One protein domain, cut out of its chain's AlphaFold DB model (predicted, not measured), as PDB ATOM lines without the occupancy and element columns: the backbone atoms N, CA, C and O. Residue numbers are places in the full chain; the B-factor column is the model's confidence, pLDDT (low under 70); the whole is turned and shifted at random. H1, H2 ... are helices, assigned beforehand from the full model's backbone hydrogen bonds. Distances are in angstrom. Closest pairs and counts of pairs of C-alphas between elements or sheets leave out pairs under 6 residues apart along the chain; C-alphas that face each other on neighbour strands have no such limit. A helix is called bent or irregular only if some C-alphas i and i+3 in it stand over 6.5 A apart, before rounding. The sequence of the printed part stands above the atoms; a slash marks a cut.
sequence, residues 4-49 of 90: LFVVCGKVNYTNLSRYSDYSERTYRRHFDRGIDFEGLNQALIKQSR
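This is residues 4 to 49 of the 90 residues of an uncharacterized protein of Leptolyngbya sp. SIO1D8 (UniProt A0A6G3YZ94). A small, open, V-like shape: the two short helices H1 and H2 fold back on each other as a hairpin on one side, and the longest helix, H3, sticks out as a free arm on the other, touching neither of them. Residues 4 to 12, with no named element, lead into H1, and the bend of the V lies at residues 33 to 36, between H2 and H3. The printed part has 46 residues with three named helices, H1, H2 and H3 in that order, and no named strand. Its class is all helix, with 27 of the 46 printed residues in the helices. The whole is loose, with a radius of gyration of the C-alphas of 12.6 A, and it spans 33 by 23 by 18 A.

The printed part begins at Leu 4, whose C-alpha is at (8.553, 6.584, -46.752). H1 takes residues 13 to 18, from C-alpha 13 at (8.737, -2.848, -48.115), and measures 9.0 A from first to last C-alpha. H2 takes residues 24 to 32 and measures 12.3 A. H3 takes residues 37 to 48 and measures 16.1 A, ending with C-alpha 48 at (7.944, 21.902, -36.980). No helix is bent or irregular.

H1 and H2 form a helical hairpin, two helices that follow each other and run opposite ways. They touch, with 8 pairs of C-alphas within 8 A, and their closest C-alphas are those of Tyr 13 and Glu 24, 5.2 A apart. Their lines stand at a steep tilt of 42 degrees, and their centres are 10.5 A apart. The link from H1 to H2 is tight, with 5 residues between them. The link from H2 to H3 is also tight, with 4 residues between them, yet H2 and H3 are apart. H1 and H3 are apart too. In H1, H2 and H3 every O i to N i+4 pair is within hydrogen-bond range.

The two C-alphas farthest apart are those of Arg 25 and Arg 49, 35.3 A from each other, while the first and last printed C-alphas, of Leu 4 and Arg 49, are 21.9 A apart. Residues 32 to 49, of which 37 to 48 belong to H3, stand free. The printed part has no cut, and neither link between helices is long. The mean pLDDT of the printed part is 82.2, and the model's confidence is low, under 70, at residues 4 to 8.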
ATOM      1  N   LEU A   4       8.985   7.035 -48.081       59.69
ATOM      2  CA  LEU A   4       8.553   6.584 -46.752       59.69
ATOM      3  C   LEU A   4       7.708   7.631 -46.012       59.69
ATOM      4  O   LEU A   4       6.758   7.266 -45.333       59.69
ATOM      5  N   PHE A   5       8.042   8.916 -46.152       62.41
ATOM      6  CA  PHE A   5       7.361  10.007 -45.446       62.41
ATOM      7  C   PHE A   5       6.100  10.496 -46.165       62.41
ATOM      8  O   PHE A   5       5.331  11.259 -45.593       62.41
ATOM      9  N   VAL A   6       5.890  10.062 -47.410       63.97
ATOM     10  CA  VAL A   6       4.726  10.438 -48.224       63.97
ATOM     11  C   VAL A   6       3.589   9.424 -48.073       63.97
ATOM     12  O   VAL A   6       2.427   9.773 -48.266       63.97
ATOM     13  N   VAL A   7       3.885   8.169 -47.713       68.19
ATOM     14  CA  VAL A   7       2.845   7.140 -47.601       68.19
ATOM     15  C   VAL A   7       2.226   7.136 -46.204       68.19
ATOM     16  O   VAL A   7       2.850   6.726 -45.227       68.19
ATOM     17  N   CYS A   8       0.962   7.545 -46.121       66.25
ATOM     18  CA  CYS A   8       0.165   7.464 -44.902       66.25
ATOM     19  C   CYS A   8      -0.267   6.016 -44.607       66.25
ATOM     20  O   CYS A   8      -0.825   5.332 -45.466       66.25
ATOM     21  N   GLY A   9      -0.073   5.570 -43.364       75.81
ATOM     22  CA  GLY A   9      -0.579   4.287 -42.864       75.81
ATOM     23  C   GLY A   9       0.482   3.191 -42.721       75.81
ATOM     24  O   GLY A   9       1.685   3.440 -42.710       75.81
ATOM     25  N   LYS A  10       0.028   1.942 -42.550       75.62
ATOM     26  CA  LYS A  10       0.912   0.786 -42.337       75.62
ATOM     27  C   LYS A  10       1.488   0.311 -43.674       75.62
ATOM     28  O   LYS A  10       0.841  -0.422 -44.420       75.62
ATOM     29  N   VAL A  11       2.722   0.709 -43.964       79.44
ATOM     30  CA  VAL A  11       3.451   0.318 -45.180       79.44
ATOM     31  C   VAL A  11       4.446  -0.808 -44.923       79.44
ATOM     32  O   VAL A  11       5.161  -0.809 -43.927       79.44
ATOM     33  N   ASN A  12       4.507  -1.764 -45.851       85.12
ATOM     34  CA  ASN A  12       5.563  -2.774 -45.920       85.12
ATOM     35  C   ASN A  12       6.551  -2.438 -47.060       85.12
ATOM     36  O   ASN A  12       6.290  -1.558 -47.884       85.12
ATOM     37  N   TYR A  13       7.694  -3.127 -47.116       86.00
ATOM     38  CA  TYR A  13       8.737  -2.848 -48.115       86.00
ATOM     39  C   TYR A  13       8.262  -3.061 -49.562       86.00
ATOM     40  O   TYR A  13       8.657  -2.311 -50.453       86.00
ATOM     41  N   THR A  14       7.377  -4.033 -49.794       85.19
ATOM     42  CA  THR A  14       6.785  -4.293 -51.112       85.19
ATOM     43  C   THR A  14       5.875  -3.137 -51.545       85.19
ATOM     44  O   THR A  14       5.950  -2.685 -52.685       85.19
ATOM     45  N   ASN A  15       5.073  -2.585 -50.631       85.12
ATOM     46  CA  ASN A  15       4.234  -1.413 -50.880       85.12
ATOM     47  C   ASN A  15       5.094  -0.194 -51.229       85.12
ATOM     48  O   ASN A  15       4.782   0.507 -52.184       85.12
ATOM     49  N   LEU A  16       6.210   0.024 -50.526       84.31
ATOM     50  CA  LEU A  16       7.142   1.115 -50.841       84.31
ATOM     51  C   LEU A  16       7.772   0.964 -52.233       84.31
ATOM     52  O   LEU A  16       7.937   1.959 -52.936       84.31
ATOM     53  N   SER A  17       8.063  -0.266 -52.666       84.88
ATOM     54  CA  SER A  17       8.577  -0.507 -54.021       84.88
ATOM     55  C   SER A  17       7.557  -0.296 -55.141       84.88
ATOM     56  O   SER A  17       7.951  -0.094 -56.278       84.88
ATOM     57  N   ARG A  18       6.249  -0.306 -54.842       83.75
ATOM     58  CA  ARG A  18       5.206   0.003 -55.841       83.75
ATOM     59  C   ARG A  18       5.066   1.498 -56.105       83.75
ATOM     60  O   ARG A  18       4.645   1.885 -57.185       83.75
ATOM     61  N   TYR A  19       5.396   2.319 -55.112       84.31
ATOM     62  CA  TYR A  19       5.253   3.774 -55.171       84.31
ATOM     63  C   TYR A  19       6.604   4.491 -55.305       84.31
ATOM     64  O   TYR A  19       6.721   5.674 -54.987       84.31
ATOM     65  N   SER A  20       7.648   3.782 -55.733       83.38
ATOM     66  CA  SER A  20       8.974   4.351 -55.961       83.38
ATOM     67  C   SER A  20       9.717   3.625 -57.072       83.38
ATOM     68  O   SER A  20       9.405   2.485 -57.398       83.38
ATOM     69  N   ASP A  21      10.785   4.250 -57.559       86.50
ATOM     70  CA  ASP A  21      11.722   3.630 -58.501       86.50
ATOM     71  C   ASP A  21      12.648   2.589 -57.834       86.50
ATOM     72  O   ASP A  21      13.540   2.029 -58.473       86.50
ATOM     73  N   TYR A  22      12.489   2.336 -56.528       86.81
ATOM     74  CA  TYR A  22      13.365   1.458 -55.756       86.81
ATOM     75  C   TYR A  22      12.727   0.096 -55.495       86.81
ATOM     76  O   TYR A  22      11.580  -0.024 -55.079       86.81
ATOM     77  N   SER A  23      13.523  -0.963 -55.643       87.81
ATOM     78  CA  SER A  23      13.079  -2.324 -55.328       87.81
ATOM     79  C   SER A  23      12.905  -2.558 -53.822       87.81
ATOM     80  O   SER A  23      13.583  -1.942 -52.995       87.81
ATOM     81  N   GLU A  24      12.085  -3.548 -53.454       88.94
ATOM     82  CA  GLU A  24      11.947  -4.013 -52.064       88.94
ATOM     83  C   GLU A  24      13.312  -4.334 -51.425       88.94
ATOM     84  O   GLU A  24      13.580  -3.994 -50.271       88.94
ATOM     85  N   ARG A  25      14.216  -4.952 -52.200       89.81
ATOM     86  CA  ARG A  25      15.571  -5.311 -51.760       89.81
ATOM     87  C   ARG A  25      16.390  -4.083 -51.371       89.81
ATOM     88  O   ARG A  25      17.181  -4.148 -50.429       89.81
ATOM     89  N   THR A  26      16.214  -2.982 -52.094       87.25
ATOM     90  CA  THR A  26      16.871  -1.708 -51.803       87.25
ATOM     91  C   THR A  26      16.372  -1.162 -50.471       87.25
ATOM     92  O   THR A  26      17.190  -0.863 -49.605       87.25
ATOM     93  N   TYR A  27      15.053  -1.145 -50.248       85.88
ATOM     94  CA  TYR A  27      14.481  -0.740 -48.963       85.88
ATOM     95  C   TYR A  27      14.996  -1.586 -47.801       85.88
ATOM     96  O   TYR A  27      15.510  -1.016 -46.842       85.88
ATOM     97  N   ARG A  28      14.966  -2.921 -47.905       85.88
ATOM     98  CA  ARG A  28      15.515  -3.806 -46.861       85.88
ATOM     99  C   ARG A  28      16.950  -3.436 -46.484       85.88
ATOM    100  O   ARG A  28      17.221  -3.179 -45.320       85.88
ATOM    101  N   ARG A  29      17.835  -3.280 -47.474       87.19
ATOM    102  CA  ARG A  29      19.234  -2.878 -47.245       87.19
ATOM    103  C   ARG A  29      19.372  -1.505 -46.590       87.19
ATOM    104  O   ARG A  29      20.289  -1.310 -45.801       87.19
ATOM    105  N   HIS A  30      18.518  -0.545 -46.940       82.75
ATOM    106  CA  HIS A  30      18.542   0.779 -46.320       82.75
ATOM    107  C   HIS A  30      18.127   0.725 -44.852       82.75
ATOM    108  O   HIS A  30      18.801   1.328 -44.024       82.75
ATOM    109  N   PHE A  31      17.077  -0.029 -44.523       81.00
ATOM    110  CA  PHE A  31      16.643  -0.206 -43.137       81.00
ATOM    111  C   PHE A  31      17.608  -1.079 -42.317       81.00
ATOM    112  O   PHE A  31      17.748  -0.852 -41.119       81.00
ATOM    113  N   ASP A  32      18.332  -2.005 -42.953       84.81
ATOM    114  CA  ASP A  32      19.368  -2.817 -42.299       84.81
ATOM    115  C   ASP A  32      20.613  -2.002 -41.906       84.81
ATOM    116  O   ASP A  32      21.285  -2.338 -40.935       84.81
ATOM    117  N   ARG A  33      20.927  -0.919 -42.633       83.44
ATOM    118  CA  ARG A  33      22.073  -0.036 -42.326       83.44
ATOM    119  C   ARG A  33      21.876   0.801 -41.060       83.44
ATOM    120  O   ARG A  33      22.834   1.409 -40.593       83.44
ATOM    121  N   GLY A  34      20.667   0.805 -40.502       75.44
ATOM    122  CA  GLY A  34      20.295   1.679 -39.403       75.44
ATOM    123  C   GLY A  34      20.030   3.106 -39.882       75.44
ATOM    124  O   GLY A  34      20.548   3.568 -40.898       75.44
ATOM    125  N   ILE A  35      19.175   3.797 -39.141       78.38
ATOM    126  CA  ILE A  35      18.858   5.208 -39.348       78.38
ATOM    127  C   ILE A  35      19.184   5.912 -38.036       78.38
ATOM    128  O   ILE A  35      18.853   5.398 -36.966       78.38
ATOM    129  N   ASP A  36      19.820   7.080 -38.118       83.50
ATOM    130  CA  ASP A  36      19.964   7.967 -36.967       83.50
ATOM    131  C   ASP A  36      18.603   8.591 -36.633       83.50
ATOM    132  O   ASP A  36      18.229   9.663 -37.112       83.50
ATOM    133  N   PHE A  37      17.818   7.856 -35.846       80.12
ATOM    134  CA  PHE A  37      16.507   8.304 -35.396       80.12
ATOM    135  C   PHE A  37      16.600   9.531 -34.491       80.12
ATOM    136  O   PHE A  37      15.674  10.336 -34.480       80.12
ATOM    137  N   GLU A  38      17.689   9.690 -33.737       85.44
ATOM    138  CA  GLU A  38      17.857  10.836 -32.850       85.44
ATOM    139  C   GLU A  38      18.062  12.115 -33.665       85.44
ATOM    140  O   GLU A  38      17.287  13.061 -33.512       85.44
ATOM    141  N   GLY A  39      19.032  12.115 -34.585       87.44
ATOM    142  CA  GLY A  39      19.282  13.247 -35.475       87.44
ATOM    143  C   GLY A  39      18.069  13.585 -36.342       87.44
ATOM    144  O   GLY A  39      17.705  14.757 -36.477       87.44
ATOM    145  N   LEU A  40      17.373  12.564 -36.859       85.56
ATOM    146  CA  LEU A  40      16.128  12.746 -37.607       85.56
ATOM    147  C   LEU A  40      15.042  13.420 -36.754       85.56
ATOM    148  O   LEU A  40      14.445  14.403 -37.192       85.56
ATOM    149  N   ASN A  41      14.792  12.924 -35.539       86.62
ATOM    150  CA  ASN A  41      13.782  13.495 -34.645       86.62
ATOM    151  C   ASN A  41      14.118  14.943 -34.271       86.62
ATOM    152  O   ASN A  41      13.236  15.801 -34.292       86.62
ATOM    153  N   GLN A  42      15.388  15.245 -33.983       87.50
ATOM    154  CA  GLN A  42      15.827  16.614 -33.704       87.50
ATOM    155  C   GLN A  42      15.583  17.546 -34.898       87.50
ATOM    156  O   GLN A  42      15.102  18.665 -34.709       87.50
ATOM    157  N   ALA A  43      15.888  17.100 -36.121       88.81
ATOM    158  CA  ALA A  43      15.652  17.880 -37.333       88.81
ATOM    159  C   ALA A  43      14.153  18.128 -37.571       88.81
ATOM    160  O   ALA A  43      13.760  19.263 -37.839       88.81
ATOM    161  N   LEU A  44      13.313  17.103 -37.394       86.62
ATOM    162  CA  LEU A  44      11.858  17.214 -37.539       86.62
ATOM    163  C   LEU A  44      11.243  18.165 -36.510       86.62
ATOM    164  O   LEU A  44      10.397  18.982 -36.866       86.62
ATOM    165  N   ILE A  45      11.689  18.103 -35.253       86.81
ATOM    166  CA  ILE A  45      11.256  19.044 -34.214       86.81
ATOM    167  C   ILE A  45      11.686  20.461 -34.596       86.81
ATOM    168  O   ILE A  45      10.867  21.369 -34.578       86.81
ATOM    169  N   LYS A  46      12.947  20.679 -34.991       87.12
ATOM    170  CA  LYS A  46      13.417  22.011 -35.415       87.12
ATOM    171  C   LYS A  46      12.608  22.566 -36.591       87.12
ATOM    172  O   LYS A  46      12.324  23.757 -36.597       87.12
ATOM    173  N   GLN A  47      12.218  21.718 -37.543       86.81
ATOM    174  CA  GLN A  47      11.404  22.112 -38.692       86.81
ATOM    175  C   GLN A  47       9.949  22.436 -38.319       86.81
ATOM    176  O   GLN A  47       9.360  23.331 -38.915       86.81
ATOM    177  N   SER A  48       9.351  21.714 -37.366       82.50
ATOM    178  CA  SER A  48       7.944  21.902 -36.980       82.50
ATOM    179  C   SER A  48       7.727  23.005 -35.942       82.50
ATOM    180  O   SER A  48       6.591  23.422 -35.713       82.50
ATOM    181  N   ARG A  49       8.797  23.496 -35.308       80.19
ATOM    182  CA  ARG A  49       8.715  24.579 -34.328       80.19
ATOM    183  C   ARG A  49       8.370  25.911 -34.986       80.19
ATOM    184  O   ARG A  49       9.148  26.456 -35.760       80.19
TER     185      ARG A  49